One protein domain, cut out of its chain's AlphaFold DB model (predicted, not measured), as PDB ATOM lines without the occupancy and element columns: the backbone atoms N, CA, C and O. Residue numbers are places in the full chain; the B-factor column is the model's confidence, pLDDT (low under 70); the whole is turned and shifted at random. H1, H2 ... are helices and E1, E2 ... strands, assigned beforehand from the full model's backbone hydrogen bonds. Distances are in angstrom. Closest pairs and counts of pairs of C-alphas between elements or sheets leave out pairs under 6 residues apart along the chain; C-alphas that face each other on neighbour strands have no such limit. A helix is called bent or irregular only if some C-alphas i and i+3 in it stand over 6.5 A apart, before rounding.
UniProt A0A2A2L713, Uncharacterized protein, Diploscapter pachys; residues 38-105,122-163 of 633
ATOM      1  N   GLY A  38     198.781 105.616 234.915       61.97
ATOM      2  CA  GLY A  38     197.787 104.782 234.252       61.97
ATOM      3  C   GLY A  38     197.077 103.866 235.249       61.97
ATOM      4  O   GLY A  38     197.627 103.514 236.295       61.97
ATOM      5  N   PHE A  39     195.865 103.442 234.910       71.94
ATOM      6  CA  PHE A  39     195.107 102.446 235.663       71.94
ATOM      7  C   PHE A  39     194.810 101.233 234.777       71.94
ATOM      8  O   PHE A  39     194.448 101.382 233.608       71.94
ATOM      9  N   VAL A  40     194.975 100.029 235.323       76.81
ATOM     10  CA  VAL A  40     194.700  98.768 234.625       76.81
ATOM     11  C   VAL A  40     193.487  98.114 235.269       76.81
ATOM     12  O   VAL A  40     193.500  97.841 236.468       76.81
ATOM     13  N   ILE A  41     192.453  97.855 234.468       80.81
ATOM     14  CA  ILE A  41     191.269  97.095 234.884       80.81
ATOM     15  C   ILE A  41     191.390  95.688 234.301       80.81
ATOM     16  O   ILE A  41     191.389  95.529 233.079       80.81
ATOM     17  N   LEU A  42     191.497  94.679 235.163       80.19
ATOM     18  CA  LEU A  42     191.518  93.264 234.788       80.19
ATOM     19  C   LEU A  42     190.123  92.656 234.950       80.19
ATOM     20  O   LEU A  42     189.454  92.904 235.954       80.19
ATOM     21  N   VAL A  43     189.705  91.844 233.979       82.12
ATOM     22  CA  VAL A  43     188.393  91.183 233.943       82.12
ATOM     23  C   VAL A  43     188.559  89.679 234.132       82.12
ATOM     24  O   VAL A  43     189.113  88.993 233.269       82.12
ATOM     25  N   GLU A  44     188.038  89.149 235.234       81.88
ATOM     26  CA  GLU A  44     187.941  87.710 235.497       81.88
ATOM     27  C   GLU A  44     186.495  87.240 235.295       81.88
ATOM     28  O   GLU A  44     185.545  87.891 235.739       81.88
ATOM     29  N   LYS A  45     186.315  86.100 234.617       77.56
ATOM     30  CA  LYS A  45     184.997  85.508 234.356       77.56
ATOM     31  C   LYS A  45     184.795  84.278 235.237       77.56
ATOM     32  O   LYS A  45     185.441  83.256 235.020       77.56
ATOM     33  N   ILE A  46     183.860  84.353 236.184       76.88
ATOM     34  CA  ILE A  46     183.564  83.279 237.141       76.88
ATOM     35  C   ILE A  46     182.103  82.853 236.974       76.88
ATOM     36  O   ILE A  46     181.188  83.599 237.304       76.88
ATOM     37  N   GLY A  47     181.867  81.651 236.440       62.97
ATOM     38  CA  GLY A  47     180.535  81.023 236.426       62.97
ATOM     39  C   GLY A  47     179.430  81.745 235.633       62.97
ATOM     40  O   GLY A  47     178.273  81.369 235.753       62.97
ATOM     41  N   GLY A  48     179.766  82.763 234.831       64.50
ATOM     42  CA  GLY A  48     178.810  83.627 234.116       64.50
ATOM     43  C   GLY A  48     178.835  85.083 234.592       64.50
ATOM     44  O   GLY A  48     178.594  85.993 233.795       64.50
ATOM     45  N   ASN A  49     179.246  85.297 235.842       71.19
ATOM     46  CA  ASN A  49     179.427  86.611 236.448       71.19
ATOM     47  C   ASN A  49     180.841  87.144 236.170       71.19
ATOM     48  O   ASN A  49     181.770  86.385 235.865       71.19
ATOM     49  N   VAL A  50     181.007  88.460 236.279       77.94
ATOM     50  CA  VAL A  50     182.303  89.134 236.131       77.94
ATOM     51  C   VAL A  50     182.801  89.669 237.464       77.94
ATOM     52  O   VAL A  50     182.041  90.237 238.246       77.94
ATOM     53  N   LYS A  51     184.110  89.534 237.685       76.50
ATOM     54  CA  LYS A  51     184.853  90.311 238.674       76.50
ATOM     55  C   LYS A  51     185.822  91.254 237.978       76.50
ATOM     56  O   LYS A  51     186.485  90.878 237.010       76.50
ATOM     57  N   LEU A  52     185.882  92.481 238.483       77.88
ATOM     58  CA  LEU A  52     186.778  93.525 238.009       77.88
ATOM     59  C   LEU A  52     187.804  93.841 239.095       77.88
ATOM     60  O   LEU A  52     187.438  94.084 240.243       77.88
ATOM     61  N   TYR A  53     189.078  93.888 238.721       74.81
ATOM     62  CA  TYR A  53     190.169  94.232 239.632       74.81
ATOM     63  C   TYR A  53     190.935  95.433 239.104       74.81
ATOM     64  O   TYR A  53     191.195  95.534 237.903       74.81
ATOM     65  N   GLY A  54     191.279  96.348 240.005       72.75
ATOM     66  CA  GLY A  54     191.962  97.590 239.686       72.75
ATOM     67  C   GLY A  54     193.394  97.603 240.199       72.75
ATOM     68  O   GLY A  54     193.619  97.462 241.399       72.75
ATOM     69  N   THR A  55     194.357  97.839 239.311       66.94
ATOM     70  CA  THR A  55     195.769  97.987 239.688       66.94
ATOM     71  C   THR A  55     196.325  99.303 239.146       66.94
ATOM     72  O   THR A  55     196.230  99.605 237.955       66.94
ATOM     73  N   THR A  56     196.939 100.093 240.030       60.38
ATOM     74  CA  THR A  56     197.676 101.315 239.680       60.38
ATOM     75  C   THR A  56     198.951 100.970 238.907       60.38
ATOM     76  O   THR A  56     199.728 100.119 239.347       60.38
ATOM     77  N   GLY A  57     199.195 101.647 237.782       57.22
ATOM     78  CA  GLY A  57     200.255 101.311 236.820       57.22
ATOM     79  C   GLY A  57     201.696 101.373 237.345       57.22
ATOM     80  O   GLY A  57     202.587 100.789 236.729       57.22
ATOM     81  N   ASP A  58     201.923 102.026 238.487       53.06
ATOM     82  CA  ASP A  58     203.234 102.142 239.140       53.06
ATOM     83  C   ASP A  58     203.616 100.909 240.000       53.06
ATOM     84  O   ASP A  58     204.763 100.779 240.433       53.06
ATOM     85  N   CYS A  59     202.693  99.965 240.242       48.38
ATOM     86  CA  CYS A  59     202.970  98.769 241.046       48.38
ATOM     87  C   CYS A  59     203.801  97.734 240.264       48.38
ATOM     88  O   CYS A  59     203.330  97.122 239.307       48.38
ATOM     89  N   SER A  60     205.044  97.487 240.700       41.12
ATOM     90  CA  SER A  60     206.002  96.612 239.995       41.12
ATOM     91  C   SER A  60     205.622  95.128 239.953       41.12
ATOM     92  O   SER A  60     206.178  94.383 239.148       41.12
ATOM     93  N   ASN A  61     204.695  94.708 240.814       43.66
ATOM     94  CA  ASN A  61     204.177  93.350 240.890       43.66
ATOM     95  C   ASN A  61     202.688  93.420 240.526       43.66
ATOM     96  O   ASN A  61     201.889  93.875 241.345       43.66
ATOM     97  N   LEU A  62     202.315  93.000 239.309       50.31
ATOM     98  CA  LEU A  62     200.916  92.936 238.857       50.31
ATOM     99  C   LEU A  62     200.179  91.777 239.555       50.31
ATOM    100  O   LEU A  62     199.861  90.752 238.961       50.31
ATOM    101  N   ALA A  63     199.939  91.940 240.852       49.78
ATOM    102  CA  ALA A  63     199.014  91.117 241.610       49.78
ATOM    103  C   ALA A  63     197.580  91.646 241.454       49.78
ATOM    104  O   ALA A  63     197.354  92.797 241.070       49.78
ATOM    105  N   VAL A  64     196.618  90.792 241.800       53.09
ATOM    106  CA  VAL A  64     195.198  91.139 241.904       53.09
ATOM    107  C   VAL A  64     195.015  92.176 243.015       53.09
ATOM    108  O   VAL A  64     195.051  91.826 244.201       53.09
ATOM    109  N   GLY A  65     194.869  93.442 242.623       61.12
ATOM    110  CA  GLY A  65     194.533  94.535 243.528       61.12
ATOM    111  C   GLY A  65     193.070  94.493 243.972       61.12
ATOM    112  O   GLY A  65     192.261  93.745 243.428       61.12
ATOM    113  N   ASP A  66     192.754  95.309 244.979       65.69
ATOM    114  CA  ASP A  66     191.622  96.240 244.946       65.69
ATOM    115  C   ASP A  66     190.446  95.849 244.006       65.69
ATOM    116  O   ASP A  66     190.436  96.141 242.807       65.69
ATOM    117  N   GLU A  67     189.433  95.179 244.576       70.94
ATOM    118  CA  GLU A  67     188.222  94.706 243.880       70.94
ATOM    119  C   GLU A  67     187.322  95.905 243.530       70.94
ATOM    120  O   GLU A  67     186.935  96.682 244.408       70.94
ATOM    121  N   ILE A  68     186.980  96.072 242.250       76.06
ATOM    122  CA  ILE A  68     186.094  97.141 241.775       76.06
ATOM    123  C   ILE A  68     184.647  96.667 241.933       76.06
ATOM    124  O   ILE A  68     184.207  95.735 241.263       76.06
ATOM    125  N   ILE A  69     183.903  97.339 242.810       69.69
ATOM    126  CA  ILE A  69     182.518  96.992 243.163       69.69
ATOM    127  C   ILE A  69     181.512  97.820 242.375       69.69
ATOM    128  O   ILE A  69     180.450  97.308 242.041       69.69
ATOM    129  N   ALA A  70     181.825  99.080 242.068       69.19
ATOM    130  CA  ALA A  70     180.959  99.938 241.265       69.19
ATOM    131  C   ALA A  70     181.763 100.795 240.283       69.19
ATOM    132  O   ALA A  70     182.900 101.187 240.567       69.19
ATOM    133  N   ILE A  71     181.140 101.095 239.145       73.31
ATOM    134  CA  ILE A  71     181.621 102.022 238.119       73.31
ATOM    135  C   ILE A  71     180.544 103.097 237.965       73.31
ATOM    136  O   ILE A  71     179.403 102.746 237.683       73.31
ATOM    137  N   ASN A  72     180.893 104.377 238.136       68.75
ATOM    138  CA  ASN A  72     179.959 105.515 238.041       68.75
ATOM    139  C   ASN A  72     178.653 105.272 238.828       68.75
ATOM    140  O   ASN A  72     177.559 105.298 238.267       68.75
ATOM    141  N   ASP A  73     178.802 104.931 240.112       66.00
ATOM    142  CA  ASP A  73     177.742 104.593 241.076       66.00
ATOM    143  C   ASP A  73     176.827 103.403 240.733       66.00
ATOM    144  O   ASP A  73     176.054 102.958 241.581       66.00
ATOM    145  N   LYS A  74     176.978 102.784 239.557       71.81
ATOM    146  CA  LYS A  74     176.356 101.498 239.243       71.81
ATOM    147  C   LYS A  74     177.189 100.367 239.835       71.81
ATOM    148  O   LYS A  74     178.350 100.190 239.463       71.81
ATOM    149  N   GLU A  75     176.600  99.572 240.725       75.25
ATOM    150  CA  GLU A  75     177.241  98.350 241.223       75.25
ATOM    151  C   GLU A  75     177.447  97.343 240.083       75.25
ATOM    152  O   GLU A  75     176.631  97.233 239.169       75.25
ATOM    153  N   VAL A  76     178.583  96.652 240.114       73.00
ATOM    154  CA  VAL A  76     179.093  95.740 239.076       73.00
ATOM    155  C   VAL A  76     179.350  94.341 239.645       73.00
ATOM    156  O   VAL A  76     179.424  93.371 238.890       73.00
ATOM    157  N   SER A  77     179.421  94.211 240.973       64.38
ATOM    158  CA  SER A  77     179.418  92.923 241.663       64.38
ATOM    159  C   SER A  77     178.258  92.046 241.188       64.38
ATOM    160  O   SER A  77     177.109  92.480 241.162       64.38
ATOM    161  N   GLU A  78     178.585  90.805 240.818       65.25
ATOM    162  CA  GLU A  78     177.637  89.744 240.436       65.25
ATOM    163  C   GLU A  78     176.840  89.982 239.136       65.25
ATOM    164  O   GLU A  78     175.967  89.187 238.798       65.25
ATOM    165  N   GLN A  79     177.183  91.002 238.338       74.62
ATOM    166  CA  GLN A  79     176.574  91.212 237.017       74.62
ATOM    167  C   GLN A  79     177.214  90.353 235.913       74.62
ATOM    168  O   GLN A  79     178.374  89.929 235.987       74.62
ATOM    169  N   SER A  80     176.437  90.101 234.853       79.38
ATOM    170  CA  SER A  80     176.863  89.302 233.704       79.38
ATOM    171  C   SER A  80     177.831  90.058 232.789       79.38
ATOM    172  O   SER A  80     177.753  91.276 232.606       79.38
ATOM    173  N   TYR A  81     178.730  89.302 232.156       77.88
ATOM    174  CA  TYR A  81     179.752  89.831 231.244       77.88
ATOM    175  C   TYR A  81     179.175  90.743 230.146       77.88
ATOM    176  O   TYR A  81     179.722  91.814 229.877       77.88
ATOM    177  N   ASP A  82     178.031  90.364 229.572       76.25
ATOM    178  CA  ASP A  82     177.404  91.075 228.452       76.25
ATOM    179  C   ASP A  82     176.775  92.424 228.850       76.25
ATOM    180  O   ASP A  82     176.516  93.255 227.982       76.25
ATOM    181  N   LEU A  83     176.560  92.677 230.148       79.69
ATOM    182  CA  LEU A  83     176.080  93.965 230.668       79.69
ATOM    183  C   LEU A  83     177.224  94.850 231.176       79.69
ATOM    184  O   LEU A  83     177.202  96.067 230.982       79.69
ATOM    185  N   VAL A  84     178.226  94.245 231.820       79.94
ATOM    186  CA  VAL A  84     179.353  94.965 232.430       79.94
ATOM    187  C   VAL A  84     180.303  95.521 231.373       79.94
ATOM    188  O   VAL A  84     180.723  96.671 231.475       79.94
ATOM    189  N   ILE A  85     180.629  94.738 230.340       83.31
ATOM    190  CA  ILE A  85     181.643  95.130 229.355       83.31
ATOM    191  C   ILE A  85     181.203  96.303 228.462       83.31
ATOM    192  O   ILE A  85     181.979  97.256 228.358       83.31
ATOM    193  N   PRO A  86     179.988  96.332 227.875       81.25
ATOM    194  CA  PRO A  86     179.536  97.498 227.116       81.25
ATOM    195  C   PRO A  86     179.424  98.752 227.990       81.25
ATOM    196  O   PRO A  86     179.772  99.839 227.541       81.25
ATOM    197  N   TYR A  87     179.003  98.605 229.252       80.94
ATOM    198  CA  TYR A  87     178.924  99.720 230.196       80.94
ATOM    199  C   TYR A  87     180.312 100.275 230.558       80.94
ATOM    200  O   TYR A  87     180.516 101.487 230.520       80.94
ATOM    201  N   LEU A  88     181.295  99.409 230.824       80.94
ATOM    202  CA  LEU A  88     182.687  99.806 231.049       80.94
ATOM    203  C   LEU A  88     183.271 100.515 229.815       80.94
ATOM    204  O   LEU A  88     183.869 101.581 229.948       80.94
ATOM    205  N   GLN A  89     183.064  99.966 228.615       80.12
ATOM    206  CA  GLN A  89     183.511 100.583 227.361       80.12
ATOM    207  C   GLN A  89     182.840 101.942 227.109       80.12
ATOM    208  O   GLN A  89     183.501 102.861 226.629       80.12
ATOM    209  N   GLU A  90     181.569 102.102 227.482       78.38
ATOM    210  CA  GLU A  90     180.849 103.374 227.405       78.38
ATOM    211  C   GLU A  90     181.409 104.417 228.384       78.38
ATOM    212  O   GLU A  90     181.671 105.547 227.979       78.38
ATOM    213  N   CYS A  91     181.693 104.041 229.634       72.31
ATOM    214  CA  CYS A  91     182.322 104.932 230.621       72.31
ATOM    215  C   CYS A  91     183.745 105.349 230.193       72.31
ATOM    216  O   CYS A  91     184.148 106.506 230.321       72.31
ATOM    217  N   ILE A  92     184.499 104.416 229.601       75.56
ATOM    218  CA  ILE A  92     185.793 104.692 228.963       75.56
ATOM    219  C   ILE A  92     185.622 105.673 227.788       75.56
ATOM    220  O   ILE A  92     186.395 106.624 227.663       75.56
ATOM    221  N   ARG A  93     184.584 105.501 226.957       70.75
ATOM    222  CA  ARG A  93     184.276 106.361 225.800       70.75
ATOM    223  C   ARG A  93     183.873 107.783 226.199       70.75
ATOM    224  O   ARG A  93     184.303 108.728 225.538       70.75
ATOM    225  N   THR A  94     183.087 107.951 227.262       66.31
ATOM    226  CA  THR A  94     182.695 109.269 227.795       66.31
ATOM    227  C   THR A  94     183.812 109.953 228.586       66.31
ATOM    228  O   THR A  94     183.691 111.137 228.892       66.31
ATOM    229  N   LYS A  95     184.918 109.246 228.872       62.22
ATOM    230  CA  LYS A  95     186.046 109.687 229.717       62.22
ATOM    231  C   LYS A  95     185.655 110.017 231.162       62.22
ATOM    232  O   LYS A  95     186.422 110.667 231.867       62.22
ATOM    233  N   ILE A  96     184.487 109.561 231.606       59.34
ATOM    234  CA  ILE A  96     184.006 109.716 232.976       59.34
ATOM    235  C   ILE A  96     183.997 108.317 233.580       59.34
ATOM    236  O   ILE A  96     183.150 107.490 233.241       59.34
ATOM    237  N   ILE A  97     184.978 108.041 234.439       66.31
ATOM    238  CA  ILE A  97     185.085 106.780 235.174       66.31
ATOM    239  C   ILE A  97     185.414 107.103 236.631       66.31
ATOM    240  O   ILE A  97     186.507 107.570 236.949       66.31
ATOM    241  N   GLN A  98     184.463 106.829 237.511       63.62
ATOM    242  CA  GLN A  98     184.627 106.779 238.955       63.62
ATOM    243  C   GLN A  98     184.578 105.313 239.369       63.62
ATOM    244  O   GLN A  98     183.623 104.606 239.043       63.62
ATOM    245  N   LEU A  99     185.608 104.844 240.071       69.94
ATOM    246  CA  LEU A  99     185.689 103.463 240.542       69.94
ATOM    247  C   LEU A  99     185.493 103.425 242.059       69.94
ATOM    248  O   LEU A  99     186.211 104.099 242.803       69.94
ATOM    249  N   LYS A 100     184.534 102.617 242.520       62.50
ATOM    250  CA  LYS A 100     184.332 102.297 243.938       62.50
ATOM    251  C   LYS A 100     185.023 100.976 244.228       62.50
ATOM    252  O   LYS A 100     184.658  99.942 243.670       62.50
ATOM    253  N   VAL A 101     186.025 101.026 245.095       68.75
ATOM    254  CA  VAL A 101     187.010  99.953 245.247       68.75
ATOM    255  C   VAL A 101     187.036  99.430 246.685       68.75
ATOM    256  O   VAL A 101     187.028 100.213 247.641       68.75
ATOM    257  N   ARG A 102     187.083  98.102 246.844       59.91
ATOM    258  CA  ARG A 102     187.320  97.405 248.114       59.91
ATOM    259  C   ARG A 102     188.749  96.885 248.127       59.91
ATOM    260  O   ARG A 102     189.102  95.946 247.417       59.91
ATOM    261  N   ARG A 103     189.555  97.503 248.985       59.75
ATOM    262  CA  ARG A 103     190.919  97.066 249.264       59.75
ATOM    263  C   ARG A 103     190.905  95.687 249.918       59.75
ATOM    264  O   ARG A 103     190.118  95.451 250.833       59.75
ATOM    265  N   ARG A 104     191.777  94.802 249.442       58.09
ATOM    266  CA  ARG A 104     192.045  93.498 250.059       58.09
ATOM    267  C   ARG A 104     192.631  93.751 251.452       58.09
ATOM    268  O   ARG A 104     193.609  94.486 251.556       58.09
ATOM    269  N   GLU A 105     192.005  93.231 252.503       44.94
ATOM    270  CA  GLU A 105     192.517  93.401 253.867       44.94
ATOM    271  C   GLU A 105     193.713  92.467 254.095       44.94
ATOM    272  O   GLU A 105     193.673  91.295 253.714       44.94
ATOM    273  N   PHE A 122     192.011  85.495 233.498       70.50
ATOM    274  CA  PHE A 122     191.686  86.844 233.044       70.50
ATOM    275  C   PHE A 122     191.415  86.827 231.540       70.50
ATOM    276  O   PHE A 122     192.229  86.341 230.755       70.50
ATOM    277  N   VAL A 123     190.252  87.344 231.149       76.81
ATOM    278  CA  VAL A 123     189.776  87.304 229.759       76.81
ATOM    279  C   VAL A 123     190.153  88.592 229.031       76.81
ATOM    280  O   VAL A 123     190.627  88.550 227.894       76.81
ATOM    281  N   ASP A 124     189.994  89.730 229.714       81.75
ATOM    282  CA  ASP A 124     190.235  91.064 229.171       81.75
ATOM    283  C   ASP A 124     191.021  91.949 230.142       81.75
ATOM    284  O   ASP A 124     190.892  91.836 231.364       81.75
ATOM    285  N   ALA A 125     191.788  92.883 229.587       83.06
ATOM    286  CA  ALA A 125     192.427  93.972 230.309       83.06
ATOM    287  C   ALA A 125     192.197  95.309 229.594       83.06
ATOM    288  O   ALA A 125     192.456  95.440 228.396       83.06
ATOM    289  N   TYR A 126     191.752  96.312 230.347       83.19
ATOM    290  CA  TYR A 126     191.516  97.672 229.867       83.19
ATOM    291  C   TYR A 126     192.581  98.606 230.442       83.19
ATOM    292  O   TYR A 126     192.710  98.729 231.663       83.19
ATOM    293  N   LEU A 127     193.355  99.259 229.570       80.31
ATOM    294  CA  LEU A 127     194.398 100.206 229.965       80.31
ATOM    295  C   LEU A 127     193.861 101.633 229.860       80.31
ATOM    296  O   LEU A 127     193.721 102.197 228.772       80.31
ATOM    297  N   VAL A 128     193.612 102.230 231.021       75.31
ATOM    298  CA  VAL A 128     193.238 103.634 231.185       75.31
ATOM    299  C   VAL A 128     194.523 104.427 231.416       75.31
ATOM    300  O   VAL A 128     194.903 104.738 232.541       75.31
ATOM    301  N   SER A 129     195.242 104.706 230.332       72.62
ATOM    302  CA  SER A 129     196.412 105.585 230.335       72.62
ATOM    303  C   SER A 129     196.450 106.414 229.055       72.62
ATOM    304  O   SER A 129     195.811 106.084 228.055       72.62
ATOM    305  N   VAL A 130     197.194 107.512 229.111       69.69
ATOM    306  CA  VAL A 130     197.406 108.454 228.003       69.69
ATOM    307  C   VAL A 130     198.849 108.445 227.504       69.69
ATOM    308  O   VAL A 130     199.137 108.954 226.422       69.69
ATOM    309  N   ASP A 131     199.745 107.820 228.268       72.88
ATOM    310  CA  ASP A 131     201.140 107.639 227.908       72.88
ATOM    311  C   ASP A 131     201.288 106.388 227.021       72.88
ATOM    312  O   ASP A 131     200.975 105.256 227.409       72.88
ATOM    313  N   ARG A 132     201.759 106.596 225.787       73.69
ATOM    314  CA  ARG A 132     201.903 105.533 224.782       73.69
ATOM    315  C   ARG A 132     203.078 104.604 225.067       73.69
ATOM    316  O   ARG A 132     203.093 103.483 224.560       73.69
ATOM    317  N   GLU A 133     204.059 105.035 225.844       73.94
ATOM    318  CA  GLU A 133     205.213 104.248 226.262       73.94
ATOM    319  C   GLU A 133     204.821 103.342 227.445       73.94
ATOM    320  O   GLU A 133     205.130 102.148 227.427       73.94
ATOM    321  N   HIS A 134     204.022 103.856 228.386       72.81
ATOM    322  CA  HIS A 134     203.376 103.101 229.461       72.81
ATOM    323  C   HIS A 134     202.454 102.008 228.913       72.81
ATOM    324  O   HIS A 134     202.604 100.845 229.286       72.81
ATOM    325  N   ILE A 135     201.550 102.345 227.979       75.06
ATOM    326  CA  ILE A 135     200.650 101.364 227.344       75.06
ATOM    327  C   ILE A 135     201.454 100.215 226.724       75.06
ATOM    328  O   ILE A 135     201.124  99.049 226.945       75.06
ATOM    329  N   LYS A 136     202.541 100.512 225.996       77.69
ATOM    330  CA  LYS A 136     203.410  99.487 225.387       77.69
ATOM    331  C   LYS A 136     204.093  98.612 226.436       77.69
ATOM    332  O   LYS A 136     204.111  97.394 226.277       77.69
ATOM    333  N   GLU A 137     204.651  99.203 227.490       75.31
ATOM    334  CA  GLU A 137     205.381  98.459 228.522       75.31
ATOM    335  C   GLU A 137     204.446  97.590 229.380       75.31
ATOM    336  O   GLU A 137     204.749  96.418 229.611       75.31
ATOM    337  N   VAL A 138     203.279  98.105 229.778       73.31
ATOM    338  CA  VAL A 138     202.255  97.326 230.494       73.31
ATOM    339  C   VAL A 138     201.695  96.219 229.600       73.31
ATOM    340  O   VAL A 138     201.640  95.070 230.030       73.31
ATOM    341  N   THR A 139     201.393  96.503 228.326       78.06
ATOM    342  CA  THR A 139     200.971  95.482 227.345       78.06
ATOM    343  C   THR A 139     202.019  94.378 227.188       78.06
ATOM    344  O   THR A 139     201.674  93.199 227.119       78.06
ATOM    345  N   ARG A 140     203.310  94.732 227.157       75.81
ATOM    346  CA  ARG A 140     204.423  93.777 227.047       75.81
ATOM    347  C   ARG A 140     204.564  92.893 228.291       75.81
ATOM    348  O   ARG A 140     204.943  91.734 228.148       75.81
ATOM    349  N   ARG A 141     204.277  93.419 229.488       71.81
ATOM    350  CA  ARG A 141     204.250  92.644 230.744       71.81
ATOM    351  C   ARG A 141     203.026  91.733 230.803       71.81
ATOM    352  O   ARG A 141     203.188  90.526 230.925       71.81
ATOM    353  N   LEU A 142     201.831  92.281 230.579       74.50
ATOM    354  CA  LEU A 142     200.578  91.523 230.558       74.50
ATOM    355  C   LEU A 142     200.632  90.342 229.582       74.50
ATOM    356  O   LEU A 142     200.331  89.229 229.986       74.50
ATOM    357  N   LYS A 143     201.117  90.534 228.347       77.38
ATOM    358  CA  LYS A 143     201.270  89.439 227.364       77.38
ATOM    359  C   LYS A 143     202.368  88.423 227.690       77.38
ATOM    360  O   LYS A 143     202.411  87.365 227.071       77.38
ATOM    361  N   LYS A 144     203.288  88.749 228.600       76.00
ATOM    362  CA  LYS A 144     204.329  87.824 229.063       76.00
ATOM    363  C   LYS A 144     203.786  86.902 230.156       76.00
ATOM    364  O   LYS A 144     204.120  85.722 230.159       76.00
ATOM    365  N   ASP A 145     202.977  87.450 231.056       70.88
ATOM    366  CA  ASP A 145     202.450  86.725 232.212       70.88
ATOM    367  C   ASP A 145     201.090  86.051 231.889       70.88
ATOM    368  O   ASP A 145     200.787  84.990 232.429       70.88
ATOM    369  N   TYR A 146     200.327  86.600 230.930       76.38
ATOM    370  CA  TYR A 146     199.053  86.081 230.410       76.38
ATOM    371  C   TYR A 146     199.016  86.156 228.862       76.38
ATOM    372  O   TYR A 146     198.638  87.188 228.299       76.38
ATOM    373  N   PRO A 147     199.411  85.092 228.133       71.31
ATOM    374  CA  PRO A 147     199.556  85.144 226.672       71.31
ATOM    375  C   PRO A 147     198.227  85.287 225.908       71.31
ATOM    376  O   PRO A 147     198.204  85.937 224.862       71.31
ATOM    377  N   ASP A 148     197.133  84.735 226.440       73.81
ATOM    378  CA  ASP A 148     195.806  84.717 225.797       73.81
ATOM    379  C   ASP A 148     194.920  85.930 226.159       73.81
ATOM    380  O   ASP A 148     193.771  86.030 225.726       73.81
ATOM    381  N   LEU A 149     195.446  86.871 226.951       80.50
ATOM    382  CA  LEU A 149     194.711  88.028 227.461       80.50
ATOM    383  C   LEU A 149     194.429  89.057 226.356       80.50
ATOM    384  O   LEU A 149     195.350  89.578 225.714       80.50
ATOM    385  N   ARG A 150     193.155  89.414 226.162       80.44
ATOM    386  CA  ARG A 150     192.765  90.477 225.222       80.44
ATOM    387  C   ARG A 150     192.978  91.839 225.873       80.44
ATOM    388  O   ARG A 150     192.552  92.077 226.998       80.44
ATOM    389  N   ILE A 151     193.657  92.737 225.167       81.88
ATOM    390  CA  ILE A 151     194.098  94.025 225.710       81.88
ATOM    391  C   ILE A 151     193.466  95.154 224.903       81.88
ATOM    392  O   ILE A 151     193.650  95.219 223.687       81.88
ATOM    393  N   TYR A 152     192.753  96.041 225.594       82.62
ATOM    394  CA  TYR A 152     192.057  97.188 225.022       82.62
ATOM    395  C   TYR A 152     192.642  98.484 225.585       82.62
ATOM    396  O   TYR A 152     192.680  98.682 226.801       82.62
ATOM    397  N   ASP A 153     193.077  99.383 224.706       80.31
ATOM    398  CA  ASP A 153     193.440 100.751 225.067       80.31
ATOM    399  C   ASP A 153     192.333 101.748 224.674       80.31
ATOM    400  O   ASP A 153     191.427 101.457 223.883       80.31
ATOM    401  N   MET A 154     192.419 102.952 225.245       72.94
ATOM    402  CA  MET A 154     191.517 104.076 224.963       72.94
ATOM    403  C   MET A 154     191.349 104.361 223.458       72.94
ATOM    404  O   MET A 154     190.258 104.709 223.003       72.94
ATOM    405  N   GLU A 155     192.418 104.219 222.668       73.12
ATOM    406  CA  GLU A 155     192.420 104.580 221.247       73.12
ATOM    407  C   GLU A 155     191.765 103.500 220.367       73.12
ATOM    408  O   GLU A 155     191.027 103.839 219.439       73.12
ATOM    409  N   SER A 156     191.924 102.217 220.710       74.75
ATOM    410  CA  SER A 156     191.235 101.094 220.063       74.75
ATOM    411  C   SER A 156     189.722 101.169 220.281       74.75
ATOM    412  O   SER A 156     188.965 101.102 219.308       74.75
ATOM    413  N   ILE A 157     189.274 101.406 221.521       74.94
ATOM    414  CA  ILE A 157     187.846 101.541 221.875       74.94
ATOM    415  C   ILE A 157     187.214 102.727 221.123       74.94
ATOM    416  O   ILE A 157     186.142 102.598 220.528       74.94
ATOM    417  N   ALA A 158     187.916 103.863 221.040       65.81
ATOM    418  CA  ALA A 158     187.475 105.032 220.273       65.81
ATOM    419  C   ALA A 158     187.535 104.855 218.736       65.81
ATOM    420  O   ALA A 158     186.989 105.682 217.991       65.81
ATOM    421  N   SER A 159     188.215 103.816 218.237       65.69
ATOM    422  CA  SER A 159     188.316 103.513 216.803       65.69
ATOM    423  C   SER A 159     187.188 102.600 216.311       65.69
ATOM    424  O   SER A 159     186.647 102.838 215.229       65.69
ATOM    425  N   GLU A 160     186.768 101.620 217.120       61.84
ATOM    426  CA  GLU A 160     185.765 100.622 216.727       61.84
ATOM    427  C   GLU A 160     184.375 101.254 216.534       61.84
ATOM    428  O   GLU A 160     183.683 100.961 215.558       61.84
ATOM    429  N   ALA A 161     184.028 102.239 217.374       56.22
ATOM    430  CA  ALA A 161     182.787 103.012 217.274       56.22
ATOM    431  C   ALA A 161     182.589 103.711 215.911       56.22
ATOM    432  O   ALA A 161     181.461 103.935 215.480       56.22
ATOM    433  N   ARG A 162     183.669 104.043 215.186       54.44
ATOM    434  CA  ARG A 162     183.559 104.708 213.872       54.44
ATOM    435  C   ARG A 162     183.161 103.747 212.752       54.44
ATOM    436  O   ARG A 162     182.647 104.198 211.732       54.44
ATOM    437  N   LYS A 163     183.392 102.441 212.926       51.03
ATOM    438  CA  LYS A 163     182.975 101.408 211.965       51.03
ATOM    439  C   LYS A 163     181.488 101.094 212.112       51.03
ATOM    440  O   LYS A 163     180.795 100.968 211.107       51.03
TER     441      LYS A 163
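AT A GLANCE: This is residues 38 to 105 and 122 to 163 of the 633 residues of an uncharacterized protein of Diploscapter pachys (UniProt A0A2A2L713). One strongly twisted sheet of six strands forms the middle of three layers, with helix H1 over one face and helix H2 over the other; a third helix, H3, leads off from the end of edge strand E6 and meets the last turns of H1. The printed part has 110 residues, with three named helices and six named strands in the order E1 E2 E3 H1 E4 E5 H2 E6 H3. The sheet runs E4 E3 E2 E1 E5 E6 and is mixed, with E5 and E6 parallel and the other neighbours antiparallel; the class is mixed, helices and strands. The whole is compact, with a radius of gyration of the C-alphas of 13.3 A and spans of 39 by 33 by 24 A.

HOW THE PARTS SIT: Look first at E1, residues 39 to 46, and E2, residues 49 to 56, an antiparallel hairpin in which N 42 and O 53 are 2.9 A apart. E3, residues 67 to 71, follows as a hairpin with E2, with N 68 and O 52 at 2.9 A; E1, E2 and E3 are a meander, each strand the antiparallel neighbour of the one before. Edge strand E4, residues 98 to 102, is antiparallel to E3, with N 69 and O 100 at 2.8 A. On the other side of E1 you find E5, residues 122 to 128, antiparallel to it, with N 41 and O 126 at 2.9 A. Edge strand E6, residues 150 to 153, is parallel to E5, with N 127 and O 152 at 2.9 A. E5, H2, residues 132 to 145, and E6 form a strand-helix-strand unit, two parallel neighbour strands with a helix between, and its crossover is right-handed. H2 is on the sheet at a height of 9.5 A, over E5 and along the strands; its closest C-alphas to E6 are those of Thr 139 and Ile 151, 7.2 A. On the opposite face, H1, residues 81 to 94, has a height of 8.5 A over the sheet and runs along the strands, over E2 and only just over E1, on which 3 of its C-alphas fall. H3, residues 154 to 163, only grazes the sheet with residues 154 to 157. H1 touches H3 with residues 89 to 93 alone, about perpendicular at 80 degrees, the closest C-alphas being those of Arg 93 and Ala 158, 6.5 A. H2 is apart from H1 and from H3. Every O i to N i+4 pair is within hydrogen-bond range in H2, but 8 of 10 in H1 and 3 of 6 in H3.

IN THESE COORDINATES: Find C-alpha 39 at (195.107, 102.446, 235.663), where E1 begins its 22.4 A; E2 measures 23.7 A and E5 17.0 A. E3, E4 and E6 are shorter, at 11.4, 13.4 and 10.3 A. H1 starts at C-alpha 81, (179.752, 89.831, 231.244), and is 20.0 A long; it is neither bent nor irregular, but only just, with C-alphas 83 and 86 at 6.1 A. H2 is 20.2 A long, and H3 covers 15.8 A to C-alpha 163 at (182.975, 101.408, 211.965).

THE WHOLE: The two C-alphas farthest apart, those of Glu 105 and Lys 163, are 43.7 A apart. Residues 106 to 121 are not printed, and C-alphas 105 and 122 are 21.8 A apart across this cut. Of the links that are printed whole, none is long. The mean pLDDT of the printed part is 70.6; look for values under 70 at, among others, residues 55 to 66, 94 to 105 and 158 to 163.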